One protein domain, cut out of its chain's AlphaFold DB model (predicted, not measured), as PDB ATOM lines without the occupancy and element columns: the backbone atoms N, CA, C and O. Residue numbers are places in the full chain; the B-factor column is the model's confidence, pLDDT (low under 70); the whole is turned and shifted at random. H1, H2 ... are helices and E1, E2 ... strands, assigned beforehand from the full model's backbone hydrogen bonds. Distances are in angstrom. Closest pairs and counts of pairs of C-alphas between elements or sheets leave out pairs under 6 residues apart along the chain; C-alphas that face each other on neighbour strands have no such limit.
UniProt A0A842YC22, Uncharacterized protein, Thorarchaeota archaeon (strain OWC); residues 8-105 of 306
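What this domain is: This is residues 8 to 105 of the 306 residues of an uncharacterized protein of Thorarchaeota archaeon (strain OWC) (UniProt A0A842YC22). There is little regular structure: a twisted antiparallel sheet has helix H1 over one face, making two layers, and a long loop round Trp 48 reaches one end of the long axis. The 98 printed residues hold H1, E1, E2, E3, E4 in chain order, 36 residues in mixed class; the sheet, E1-E2-E3-E4, is a meander, each strand the antiparallel neighbour of the one before. The whole is only just loose, close to compact, radius of gyration of the C-alphas 15.2 A, spans 51 by 28 by 21 A.

Where its parts are: E2, residues 74 to 82, is 26.7 A long; E1 is 64 to 67, E3 91 to 95, E4 100 to 104, ending at C-alpha (78.299, 155.955, 137.904). H1, residues 20 to 32, 17.5 A, begins at C-alpha (91.029, 144.076, 149.508).

How they stand to each other: Within hydrogen-bond range are N 64 and O 77 in hairpin E1-E2, 2.9 A; N 93 and O 78 in E2-E3, 2.8 A; N 101 and O 94 in E3-E4, 2.8 A. H1 is on the sheet at a height of 9.2 A; its closest C-alphas to E2 are Glu 24 and Ile 78, 8.0 A. Every O i to N i+4 pair of H1 is within range.

The domain as a whole: The printed part has no cut. H1 to E1 is a long link of 31 residues. Residues 13, 15 and 69 are under pLDDT 70.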
ATOM      1  N   GLU A   8      94.680 135.596 135.793       70.19
ATOM      2  CA  GLU A   8      94.081 134.686 134.817       70.19
ATOM      3  C   GLU A   8      94.366 133.207 135.113       70.19
ATOM      4  O   GLU A   8      93.597 132.336 134.718       70.19
ATOM      5  N   GLU A   9      95.464 132.915 135.811       73.38
ATOM      6  CA  GLU A   9      95.818 131.567 136.276       73.38
ATOM      7  C   GLU A   9      95.162 131.208 137.613       73.38
ATOM      8  O   GLU A   9      95.313 130.080 138.095       73.38
ATOM      9  N   THR A  10      94.471 132.164 138.235       72.88
ATOM     10  CA  THR A  10      93.792 131.937 139.502       72.88
ATOM     11  C   THR A  10      92.553 131.073 139.248       72.88
ATOM     12  O   THR A  10      91.786 131.362 138.334       72.88
ATOM     13  N   PRO A  11      92.357 129.968 139.990       72.06
ATOM     14  CA  PRO A  11      91.199 129.114 139.777       72.06
ATOM     15  C   PRO A  11      89.882 129.811 140.118       72.06
ATOM     16  O   PRO A  11      89.794 130.502 141.130       72.06
ATOM     17  N   ASP A  12      88.827 129.492 139.369       70.19
ATOM     18  CA  ASP A  12      87.485 130.077 139.539       70.19
ATOM     19  C   ASP A  12      86.853 129.842 140.925       70.19
ATOM     20  O   ASP A  12      85.883 130.501 141.292       70.19
ATOM     21  N   TRP A  13      87.381 128.898 141.714       68.00
ATOM     22  CA  TRP A  13      86.936 128.666 143.092       68.00
ATOM     23  C   TRP A  13      87.506 129.677 144.098       68.00
ATOM     24  O   TRP A  13      87.095 129.669 145.260       68.00
ATOM     25  N   ILE A  14      88.450 130.539 143.698       70.44
ATOM     26  CA  ILE A  14      88.957 131.613 144.559       70.44
ATOM     27  C   ILE A  14      87.926 132.737 144.620       70.44
ATOM     28  O   ILE A  14      87.660 133.429 143.643       70.44
ATOM     29  N   THR A  15      87.377 132.944 145.813       65.62
ATOM     30  CA  THR A  15      86.315 133.923 146.071       65.62
ATOM     31  C   THR A  15      86.825 135.361 146.192       65.62
ATOM     32  O   THR A  15      86.064 136.301 145.984       65.62
ATOM     33  N   GLN A  16      88.109 135.542 146.512       72.94
ATOM     34  CA  GLN A  16      88.753 136.844 146.680       72.94
ATOM     35  C   GLN A  16      89.988 136.932 145.782       72.94
ATOM     36  O   GLN A  16      91.109 136.612 146.175       72.94
ATOM     37  N   VAL A  17      89.754 137.343 144.541       73.06
ATOM     38  CA  VAL A  17      90.783 137.375 143.492       73.06
ATOM     39  C   VAL A  17      91.756 138.546 143.687       73.06
ATOM     40  O   VAL A  17      92.947 138.444 143.397       73.06
ATOM     41  N   TYR A  18      91.263 139.654 144.244       76.94
ATOM     42  CA  TYR A  18      92.072 140.806 144.631       76.94
ATOM     43  C   TYR A  18      92.202 140.871 146.147       76.94
ATOM     44  O   TYR A  18      91.210 140.753 146.863       76.94
ATOM     45  N   ALA A  19      93.409 141.150 146.639       83.00
ATOM     46  CA  ALA A  19      93.563 141.589 148.021       83.00
ATOM     47  C   ALA A  19      92.782 142.898 148.215       83.00
ATOM     48  O   ALA A  19      92.990 143.854 147.465       83.00
ATOM     49  N   GLU A  20      91.913 142.938 149.222       83.75
ATOM     50  CA  GLU A  20      91.029 144.076 149.508       83.75
ATOM     51  C   GLU A  20      91.803 145.391 149.631       83.75
ATOM     52  O   GLU A  20      91.543 146.332 148.888       83.75
ATOM     53  N   GLU A  21      92.871 145.402 150.435       87.19
ATOM     54  CA  GLU A  21      93.752 146.565 150.602       87.19
ATOM     55  C   GLU A  21      94.324 147.060 149.262       87.19
ATOM     56  O   GLU A  21      94.485 148.260 149.029       87.19
ATOM     57  N   TRP A  22      94.649 146.140 148.347       89.06
ATOM     58  CA  TRP A  22      95.132 146.531 147.029       89.06
ATOM     59  C   TRP A  22      94.012 147.160 146.199       89.06
ATOM     60  O   TRP A  22      94.250 148.209 145.597       89.06
ATOM     61  N   LEU A  23      92.823 146.551 146.184       90.00
ATOM     62  CA  LEU A  23      91.671 147.008 145.409       90.00
ATOM     63  C   LEU A  23      91.191 148.384 145.885       90.00
ATOM     64  O   LEU A  23      91.122 149.319 145.087       90.00
ATOM     65  N   GLU A  24      90.972 148.540 147.190       91.56
ATOM     66  CA  GLU A  24      90.559 149.804 147.802       91.56
ATOM     67  C   GLU A  24      91.599 150.902 147.593       91.56
ATOM     68  O   GLU A  24      91.250 152.052 147.310       91.56
ATOM     69  N   ARG A  25      92.895 150.562 147.626       92.81
ATOM     70  CA  ARG A  25      93.963 151.515 147.304       92.81
ATOM     71  C   ARG A  25      93.932 151.951 145.840       92.81
ATOM     72  O   ARG A  25      94.188 153.127 145.572       92.81
ATOM     73  N   GLN A  26      93.658 151.052 144.890       93.31
ATOM     74  CA  GLN A  26      93.530 151.451 143.483       93.31
ATOM     75  C   GLN A  26      92.301 152.333 143.265       93.31
ATOM     76  O   GLN A  26      92.417 153.371 142.614       93.31
ATOM     77  N   ILE A  27      91.162 151.975 143.861       93.94
ATOM     78  CA  ILE A  27      89.928 152.766 143.788       93.94
ATOM     79  C   ILE A  27      90.139 154.147 144.418       93.94
ATOM     80  O   ILE A  27      89.822 155.155 143.793       93.94
ATOM     81  N   SER A  28      90.765 154.218 145.594       94.00
ATOM     82  CA  SER A  28      91.076 155.483 146.272       94.00
ATOM     83  C   SER A  28      92.010 156.371 145.451       94.00
ATOM     84  O   SER A  28      91.834 157.586 145.404       94.00
ATOM     85  N   ARG A  29      92.998 155.789 144.756       93.38
ATOM     86  CA  ARG A  29      93.856 156.543 143.826       93.38
ATOM     87  C   ARG A  29      93.061 157.053 142.633       93.38
ATOM     88  O   ARG A  29      93.162 158.229 142.300       93.38
ATOM     89  N   TRP A  30      92.275 156.185 142.005       94.44
ATOM     90  CA  TRP A  30      91.452 156.536 140.855       94.44
ATOM     91  C   TRP A  30      90.466 157.662 141.195       94.44
ATOM     92  O   TRP A  30      90.454 158.695 140.527       94.44
ATOM     93  N   GLY A  31      89.714 157.510 142.288       93.75
ATOM     94  CA  GLY A  31      88.765 158.503 142.789       93.75
ATOM     95  C   GLY A  31      89.451 159.784 143.257       93.75
ATOM     96  O   GLY A  31      88.973 160.881 142.978       93.75
ATOM     97  N   GLY A  32      90.617 159.665 143.894       94.06
ATOM     98  CA  GLY A  32      91.382 160.791 144.417       94.06
ATOM     99  C   GLY A  32      91.929 161.739 143.348       94.06
ATOM    100  O   GLY A  32      92.110 162.919 143.654       94.06
ATOM    101  N   TYR A  33      92.149 161.256 142.120       95.44
ATOM    102  CA  TYR A  33      92.663 162.054 141.001       95.44
ATOM    103  C   TYR A  33      91.584 162.565 140.036       95.44
ATOM    104  O   TYR A  33      91.933 163.242 139.071       95.44
ATOM    105  N   ARG A  34      90.291 162.282 140.250       94.06
ATOM    106  CA  ARG A  34      89.236 162.720 139.318       94.06
ATOM    107  C   ARG A  34      89.096 164.243 139.247       94.06
ATOM    108  O   ARG A  34      89.003 164.931 140.271       94.06
ATOM    109  N   ARG A  35      89.014 164.763 138.019       93.88
ATOM    110  CA  ARG A  35      88.638 166.149 137.698       93.88
ATOM    111  C   ARG A  35      87.990 166.184 136.310       93.88
ATOM    112  O   ARG A  35      88.648 165.893 135.311       93.88
ATOM    113  N   GLY A  36      86.716 166.557 136.253       88.88
ATOM    114  CA  GLY A  36      85.878 166.469 135.061       88.88
ATOM    115  C   GLY A  36      85.879 165.059 134.466       88.88
ATOM    116  O   GLY A  36      85.753 164.058 135.177       88.88
ATOM    117  N   ASP A  37      86.103 164.990 133.155       88.62
ATOM    118  CA  ASP A  37      86.151 163.738 132.390       88.62
ATOM    119  C   ASP A  37      87.526 163.036 132.437       88.62
ATOM    120  O   ASP A  37      87.761 162.074 131.707       88.62
ATOM    121  N   GLY A  38      88.464 163.518 133.262       92.50
ATOM    122  CA  GLY A  38      89.837 163.017 133.298       92.50
ATOM    123  C   GLY A  38      90.451 162.939 134.694       92.50
ATOM    124  O   GLY A  38      89.762 162.931 135.719       92.50
ATOM    125  N   PHE A  39      91.784 162.872 134.711       94.62
ATOM    126  CA  PHE A  39      92.584 162.786 135.929       94.62
ATOM    127  C   PHE A  39      93.563 163.952 136.028       94.62
ATOM    128  O   PHE A  39      94.198 164.331 135.044       94.62
ATOM    129  N   ASP A  40      93.710 164.482 137.235       93.19
ATOM    130  CA  ASP A  40      94.639 165.551 137.573       93.19
ATOM    131  C   ASP A  40      95.391 165.195 138.860       93.19
ATOM    132  O   ASP A  40      94.786 164.933 139.900       93.19
ATOM    133  N   LEU A  41      96.725 165.235 138.808       91.81
ATOM    134  CA  LEU A  41      97.597 165.012 139.967       91.81
ATOM    135  C   LEU A  41      97.320 166.007 141.106       91.81
ATOM    136  O   LEU A  41      97.533 165.681 142.272       91.81
ATOM    137  N   PHE A  42      96.815 167.197 140.776       92.19
ATOM    138  CA  PHE A  42      96.425 168.234 141.727       92.19
ATOM    139  C   PHE A  42      94.909 168.281 141.962       92.19
ATOM    140  O   PHE A  42      94.380 169.298 142.415       92.19
ATOM    141  N   ALA A  43      94.178 167.190 141.704       92.50
ATOM    142  CA  ALA A  43      92.763 167.090 142.065       92.50
ATOM    143  C   ALA A  43      92.543 167.310 143.573       92.50
ATOM    144  O   ALA A  43      91.535 167.890 143.963       92.50
ATOM    145  N   GLY A  44      93.500 166.933 144.429       88.94
ATOM    146  CA  GLY A  44      93.471 167.237 145.867       88.94
ATOM    147  C   GLY A  44      93.642 168.720 146.226       88.94
ATOM    148  O   GLY A  44      93.491 169.084 147.389       88.94
ATOM    149  N   GLY A  45      93.927 169.569 145.240       90.12
ATOM    150  CA  GLY A  45      94.313 170.961 145.411       90.12
ATOM    151  C   GLY A  45      95.828 171.134 145.533       90.12
ATOM    152  O   GLY A  45      96.567 170.208 145.869       90.12
ATOM    153  N   PHE A  46      96.304 172.343 145.241       90.81
ATOM    154  CA  PHE A  46      97.704 172.716 145.419       90.81
ATOM    155  C   PHE A  46      97.811 174.159 145.903       90.81
ATOM    156  O   PHE A  46      97.627 175.111 145.132       90.81
ATOM    157  N   LEU A  47      98.127 174.304 147.194       88.12
ATOM    158  CA  LEU A  47      98.214 175.590 147.888       88.12
ATOM    159  C   LEU A  47      96.949 176.434 147.619       88.12
ATOM    160  O   LEU A  47      95.836 175.925 147.682       88.12
ATOM    161  N   TRP A  48      97.117 177.715 147.301       81.44
ATOM    162  CA  TRP A  48      96.048 178.633 146.893       81.44
ATOM    163  C   TRP A  48      95.892 178.746 145.366       81.44
ATOM    164  O   TRP A  48      95.137 179.590 144.891       81.44
ATOM    165  N   VAL A  49      96.647 177.961 144.588       88.38
ATOM    166  CA  VAL A  49      96.731 178.109 143.124       88.38
ATOM    167  C   VAL A  49      95.743 177.190 142.417       88.38
ATOM    168  O   VAL A  49      95.127 177.593 141.434       88.38
ATOM    169  N   ILE A  50      95.579 175.964 142.919       89.12
ATOM    170  CA  ILE A  50      94.669 174.977 142.339       89.12
ATOM    171  C   ILE A  50      93.644 174.591 143.406       89.12
ATOM    172  O   ILE A  50      94.034 173.986 144.409       89.12
ATOM    173  N   PRO A  51      92.352 174.914 143.222       90.19
ATOM    174  CA  PRO A  51      91.320 174.463 144.141       90.19
ATOM    175  C   PRO A  51      91.139 172.936 144.043       90.19
ATOM    176  O   PRO A  51      91.308 172.371 142.948       90.19
ATOM    177  N   PRO A  52      90.774 172.267 145.153       92.06
ATOM    178  CA  PRO A  52      90.390 170.863 145.128       92.06
ATOM    179  C   PRO A  52      89.243 170.607 144.147       92.06
ATOM    180  O   PRO A  52      88.350 171.435 143.975       92.06
ATOM    181  N   SER A  53      89.293 169.456 143.491       93.19
ATOM    182  CA  SER A  53      88.248 168.965 142.603       93.19
ATOM    183  C   SER A  53      87.082 168.400 143.412       93.19
ATOM    184  O   SER A  53      87.298 167.624 144.347       93.19
ATOM    185  N   ASN A  54      85.858 168.754 143.017       90.56
ATOM    186  CA  ASN A  54      84.626 168.204 143.588       90.56
ATOM    187  C   ASN A  54      84.266 166.831 143.000       90.56
ATOM    188  O   ASN A  54      83.438 166.129 143.567       90.56
ATOM    189  N   ASP A  55      84.907 166.428 141.898       92.75
ATOM    190  CA  ASP A  55      84.641 165.145 141.226       92.75
ATOM    191  C   ASP A  55      85.367 163.970 141.896       92.75
ATOM    192  O   ASP A  55      85.313 162.832 141.425       92.75
ATOM    193  N   ARG A  56      86.100 164.254 142.977       95.06
ATOM    194  CA  ARG A  56      86.843 163.259 143.739       95.06
ATOM    195  C   ARG A  56      85.902 162.357 144.509       95.06
ATOM    196  O   ARG A  56      84.930 162.812 145.108       95.06
ATOM    197  N   LEU A  57      86.277 161.086 144.539       95.12
ATOM    198  CA  LEU A  57      85.528 160.040 145.217       95.12
ATOM    199  C   LEU A  57      86.354 159.412 146.331       95.12
ATOM    200  O   LEU A  57      87.577 159.296 146.214       95.12
ATOM    201  N   GLU A  58      85.665 158.968 147.372       93.56
ATOM    202  CA  GLU A  58      86.246 158.245 148.494       93.56
ATOM    203  C   GLU A  58      85.404 157.032 148.888       93.56
ATOM    204  O   GLU A  58      84.207 156.955 148.604       93.56
ATOM    205  N   ILE A  59      86.070 156.070 149.520       92.19
ATOM    206  CA  ILE A  59      85.445 154.889 150.102       92.19
ATOM    207  C   ILE A  59      85.174 155.214 151.573       92.19
ATOM    208  O   ILE A  59      86.100 155.535 152.317       92.19
ATOM    209  N   HIS A  60      83.914 155.130 151.990       85.06
ATOM    210  CA  HIS A  60      83.528 155.186 153.407       85.06
ATOM    211  C   HIS A  60      83.023 153.845 153.926       85.06
ATOM    212  O   HIS A  60      82.914 153.643 155.134       85.06
ATOM    213  N   GLU A  61      82.676 152.952 153.009       82.31
ATOM    214  CA  GLU A  61      82.049 151.677 153.289       82.31
ATOM    215  C   GLU A  61      82.996 150.561 152.882       82.31
ATOM    216  O   GLU A  61      83.634 150.614 151.837       82.31
ATOM    217  N   ASP A  62      83.066 149.549 153.730       82.50
ATOM    218  CA  ASP A  62      83.925 148.392 153.527       82.50
ATOM    219  C   ASP A  62      83.466 147.525 152.331       82.50
ATOM    220  O   ASP A  62      82.275 147.489 151.984       82.50
ATOM    221  N   THR A  63      84.416 146.834 151.702       87.38
ATOM    222  CA  THR A  63      84.215 146.029 150.492       87.38
ATOM    223  C   THR A  63      83.247 144.862 150.739       87.38
ATOM    224  O   THR A  63      83.253 144.201 151.780       87.38
ATOM    225  N   ARG A  64      82.369 144.577 149.767       86.19
ATOM    226  CA  ARG A  64      81.388 143.479 149.846       86.19
ATOM    227  C   ARG A  64      81.673 142.410 148.819       86.19
ATOM    228  O   ARG A  64      81.703 142.702 147.634       86.19
ATOM    229  N   TYR A  65      81.777 141.165 149.259       84.56
ATOM    230  CA  TYR A  65      81.850 140.013 148.368       84.56
ATOM    231  C   TYR A  65      80.470 139.374 148.284       84.56
ATOM    232  O   TYR A  65      79.950 138.884 149.288       84.56
ATOM    233  N   ILE A  66      79.863 139.405 147.101       79.62
ATOM    234  CA  ILE A  66      78.542 138.819 146.864       79.62
ATOM    235  C   ILE A  66      78.609 137.816 145.724       79.62
ATOM    236  O   ILE A  66      79.396 137.967 144.793       79.62
ATOM    237  N   ILE A  67      77.763 136.793 145.793       79.12
ATOM    238  CA  ILE A  67      77.577 135.874 144.674       79.12
ATOM    239  C   ILE A  67      76.718 136.594 143.640       79.12
ATOM    240  O   ILE A  67      75.579 136.968 143.922       79.12
ATOM    241  N   ASN A  68      77.262 136.780 142.445       75.25
ATOM    242  CA  ASN A  68      76.495 137.260 141.315       75.25
ATOM    243  C   ASN A  68      75.506 136.157 140.887       75.25
ATOM    244  O   ASN A  68      75.946 135.064 140.526       75.25
ATOM    245  N   PRO A  69      74.184 136.411 140.912       65.38
ATOM    246  CA  PRO A  69      73.186 135.395 140.584       65.38
ATOM    247  C   PRO A  69      73.234 134.944 139.117       65.38
ATOM    248  O   PRO A  69      72.826 133.824 138.824       65.38
ATOM    249  N   ASP A  70      73.747 135.778 138.207       71.88
ATOM    250  CA  ASP A  70      73.813 135.469 136.776       71.88
ATOM    251  C   ASP A  70      75.001 134.561 136.433       71.88
ATOM    252  O   ASP A  70      74.909 133.717 135.542       71.88
ATOM    253  N   SER A  71      76.136 134.744 137.117       71.81
ATOM    254  CA  SER A  71      77.379 134.007 136.841       71.81
ATOM    255  C   SER A  71      77.704 132.929 137.878       71.81
ATOM    256  O   SER A  71      78.538 132.067 137.611       71.81
ATOM    257  N   GLY A  72      77.089 132.980 139.062       74.12
ATOM    258  CA  GLY A  72      77.427 132.132 140.206       74.12
ATOM    259  C   GLY A  72      78.799 132.427 140.823       74.12
ATOM    260  O   GLY A  72      79.236 131.696 141.709       74.12
ATOM    261  N   GLN A  73      79.492 133.475 140.367       77.06
ATOM    262  CA  GLN A  73      80.824 133.840 140.848       77.06
ATOM    263  C   GLN A  73      80.746 134.854 141.988       77.06
ATOM    264  O   GLN A  73      79.846 135.693 142.027       77.06
ATOM    265  N   VAL A  74      81.715 134.796 142.902       81.69
ATOM    266  CA  VAL A  74      81.882 135.832 143.923       81.69
ATOM    267  C   VAL A  74      82.526 137.058 143.285       81.69
ATOM    268  O   VAL A  74      83.568 136.967 142.641       81.69
ATOM    269  N   GLU A  75      81.900 138.210 143.474       86.62
ATOM    270  CA  GLU A  75      82.340 139.492 142.945       86.62
ATOM    271  C   GLU A  75      82.416 140.519 144.075       86.62
ATOM    272  O   GLU A  75      81.607 140.493 145.008       86.62
ATOM    273  N   ALA A  76      83.391 141.423 143.990       89.06
ATOM    274  CA  ALA A  76      83.575 142.476 144.979       89.06
ATOM    275  C   ALA A  76      82.849 143.759 144.560       89.06
ATOM    276  O   ALA A  76      82.996 144.230 143.433       89.06
ATOM    277  N   PHE A  77      82.092 144.336 145.484       90.56
ATOM    278  CA  PHE A  77      81.330 145.563 145.331       90.56
ATOM    279  C   PHE A  77      81.823 146.594 146.343       90.56
ATOM    280  O   PHE A  77      81.877 146.317 147.539       90.56
ATOM    281  N   ILE A  78      82.182 147.780 145.856       93.00
ATOM    282  CA  ILE A  78      82.715 148.872 146.674       93.00
ATOM    283  C   ILE A  78      81.919 150.132 146.365       93.00
ATOM    284  O   ILE A  78      81.977 150.657 145.249       93.00
ATOM    285  N   ALA A  79      81.160 150.605 147.349       94.06
ATOM    286  CA  ALA A  79      80.453 151.871 147.260       94.06
ATOM    287  C   ALA A  79      81.440 153.034 147.411       94.06
ATOM    288  O   ALA A  79      82.349 153.006 148.241       94.06
ATOM    289  N   VAL A  80      81.264 154.059 146.581       94.94
ATOM    290  CA  VAL A  80      82.066 155.280 146.638       94.94
ATOM    291  C   VAL A  80      81.175 156.507 146.701       94.94
ATOM    292  O   VAL A  80      80.070 156.540 146.149       94.94
ATOM    293  N   HIS A  81      81.691 157.538 147.352       95.06
ATOM    294  CA  HIS A  81      80.956 158.745 147.699       95.06
ATOM    295  C   HIS A  81      81.721 159.977 147.225       95.06
ATOM    296  O   HIS A  81      82.950 159.930 147.147       95.06
ATOM    297  N   PRO A  82      81.036 161.088 146.907       93.69
ATOM    298  CA  PRO A  82      81.721 162.346 146.660       93.69
ATOM    299  C   PRO A  82      82.451 162.789 147.928       93.69
ATOM    300  O   PRO A  82      81.843 162.823 148.997       93.69
ATOM    301  N   ILE A  83      83.703 163.233 147.800       91.00
ATOM    302  CA  ILE A  83      84.499 163.690 148.956       91.00
ATOM    303  C   ILE A  83      83.869 164.889 149.689       91.00
ATOM    304  O   ILE A  83      84.174 165.198 150.836       91.00
ATOM    305  N   THR A  84      82.992 165.621 149.001       88.00
ATOM    306  CA  THR A  84      82.269 166.769 149.552       88.00
ATOM    307  C   THR A  84      80.913 166.391 150.153       88.00
ATOM    308  O   THR A  84      80.254 167.257 150.725       88.00
ATOM    309  N   ALA A  85      80.457 165.145 149.980       87.69
ATOM    310  CA  ALA A  85      79.112 164.701 150.341       87.69
ATOM    311  C   ALA A  85      79.046 163.183 150.621       87.69
ATOM    312  O   ALA A  85      78.314 162.451 149.950       87.69
ATOM    313  N   GLY A  86      79.748 162.721 151.663       87.50
ATOM    314  CA  GLY A  86      79.777 161.309 152.093       87.50
ATOM    315  C   GLY A  86      78.415 160.689 152.457       87.50
ATOM    316  O   GLY A  86      78.279 159.473 152.582       87.50
ATOM    317  N   THR A  87      77.366 161.505 152.595       91.31
ATOM    318  CA  THR A  87      75.985 161.041 152.808       91.31
ATOM    319  C   THR A  87      75.287 160.568 151.529       91.31
ATOM    320  O   THR A  87      74.176 160.039 151.588       91.31
ATOM    321  N   THR A  88      75.922 160.736 150.368       93.75
ATOM    322  CA  THR A  88      75.376 160.368 149.055       93.75
ATOM    323  C   THR A  88      76.223 159.293 148.387       93.75
ATOM    324  O   THR A  88      77.428 159.195 148.616       93.75
ATOM    325  N   LEU A  89      75.596 158.457 147.568       95.12
ATOM    326  CA  LEU A  89      76.274 157.455 146.757       95.12
ATOM    327  C   LEU A  89      76.646 158.074 145.404       95.12
ATOM    328  O   LEU A  89      75.772 158.473 144.638       95.12
ATOM    329  N   ALA A  90      77.942 158.124 145.089       94.75
ATOM    330  CA  ALA A  90      78.405 158.544 143.766       94.75
ATOM    331  C   ALA A  90      78.388 157.393 142.760       94.75
ATOM    332  O   ALA A  90      78.165 157.597 141.571       94.75
ATOM    333  N   GLY A  91      78.671 156.176 143.212       94.25
ATOM    334  CA  GLY A  91      78.732 155.021 142.335       94.25
ATOM    335  C   GLY A  91      79.192 153.772 143.055       94.25
ATOM    336  O   GLY A  91      79.439 153.782 144.262       94.25
ATOM    337  N   VAL A  92      79.310 152.696 142.288       94.00
ATOM    338  CA  VAL A  92      79.745 151.396 142.795       94.00
ATOM    339  C   VAL A  92      80.796 150.824 141.858       94.00
ATOM    340  O   VAL A  92      80.606 150.762 140.642       94.00
ATOM    341  N   PHE A  93      81.913 150.400 142.435       93.94
ATOM    342  CA  PHE A  93      82.870 149.553 141.750       93.94
ATOM    343  C   PHE A  93      82.434 148.105 141.862       93.94
ATOM    344  O   PHE A  93      82.113 147.643 142.951       93.94
ATOM    345  N   ARG A  94      82.462 147.398 140.737       91.44
ATOM    346  CA  ARG A  94      82.238 145.958 140.645       91.44
ATOM    347  C   ARG A  94      83.508 145.319 140.107       91.44
ATOM    348  O   ARG A  94      83.866 145.547 138.953       91.44
ATOM    349  N   ALA A  95      84.188 144.530 140.923       89.62
ATOM    350  CA  ALA A  95      85.372 143.782 140.530       89.62
ATOM    351  C   ALA A  95      85.022 142.302 140.335       89.62
ATOM    352  O   ALA A  95      84.562 141.624 141.253       89.62
ATOM    353  N   THR A  96      85.241 141.822 139.115       85.81
ATOM    354  CA  THR A  96      85.123 140.418 138.715       85.81
ATOM    355  C   THR A  96      86.505 139.773 138.677       85.81
ATOM    356  O   THR A  96      87.516 140.446 138.847       85.81
ATOM    357  N   HIS A  97      86.580 138.477 138.378       78.94
ATOM    358  CA  HIS A  97      87.862 137.784 138.209       78.94
ATOM    359  C   HIS A  97      88.758 138.382 137.105       78.94
ATOM    360  O   HIS A  97      89.970 138.184 137.102       78.94
ATOM    361  N   THR A  98      88.175 139.104 136.145       78.69
ATOM    362  CA  THR A  98      88.891 139.587 134.957       78.69
ATOM    363  C   THR A  98      88.971 141.102 134.864       78.69
ATOM    364  O   THR A  98      89.891 141.619 134.230       78.69
ATOM    365  N   GLN A  99      88.005 141.833 135.428       86.50
ATOM    366  CA  GLN A  99      87.873 143.271 135.209       86.50
ATOM    367  C   GLN A  99      87.279 143.992 136.418       86.50
ATOM    368  O   GLN A  99      86.484 143.440 137.175       86.50
ATOM    369  N   VAL A 100      87.624 145.272 136.542       89.88
ATOM    370  CA  VAL A 100      87.019 146.192 137.505       89.88
ATOM    371  C   VAL A 100      86.204 147.227 136.738       89.88
ATOM    372  O   VAL A 100      86.743 147.978 135.925       89.88
ATOM    373  N   TYR A 101      84.904 147.265 137.004       92.62
ATOM    374  CA  TYR A 101      83.952 148.194 136.410       92.62
ATOM    375  C   TYR A 101      83.603 149.288 137.409       92.62
ATOM    376  O   TYR A 101      83.451 149.019 138.598       92.62
ATOM    377  N   TYR A 102      83.428 150.511 136.916       93.94
ATOM    378  CA  TYR A 102      82.825 151.597 137.678       93.94
ATOM    379  C   TYR A 102      81.441 151.899 137.110       93.94
ATOM    380  O   TYR A 102      81.302 152.197 135.922       93.94
ATOM    381  N   HIS A 103      80.431 151.829 137.967       93.56
ATOM    382  CA  HIS A 103      79.067 152.222 137.656       93.56
ATOM    383  C   HIS A 103      78.797 153.584 138.295       93.56
ATOM    384  O   HIS A 103      78.731 153.698 139.520       93.56
ATOM    385  N   ASP A 104      78.665 154.613 137.460       93.12
ATOM    386  CA  ASP A 104      78.299 155.955 137.904       93.12
ATOM    387  C   ASP A 104      76.803 156.000 138.243       93.12
ATOM    388  O   ASP A 104      75.952 155.730 137.391       93.12
ATOM    389  N   LEU A 105      76.497 156.324 139.498       94.00
ATOM    390  CA  LEU A 105      75.136 156.430 140.027       94.00
ATOM    391  C   LEU A 105      74.827 157.853 140.514       94.00
ATOM    392  O   LEU A 105      73.753 158.092 141.065       94.00
TER     393      LEU A 105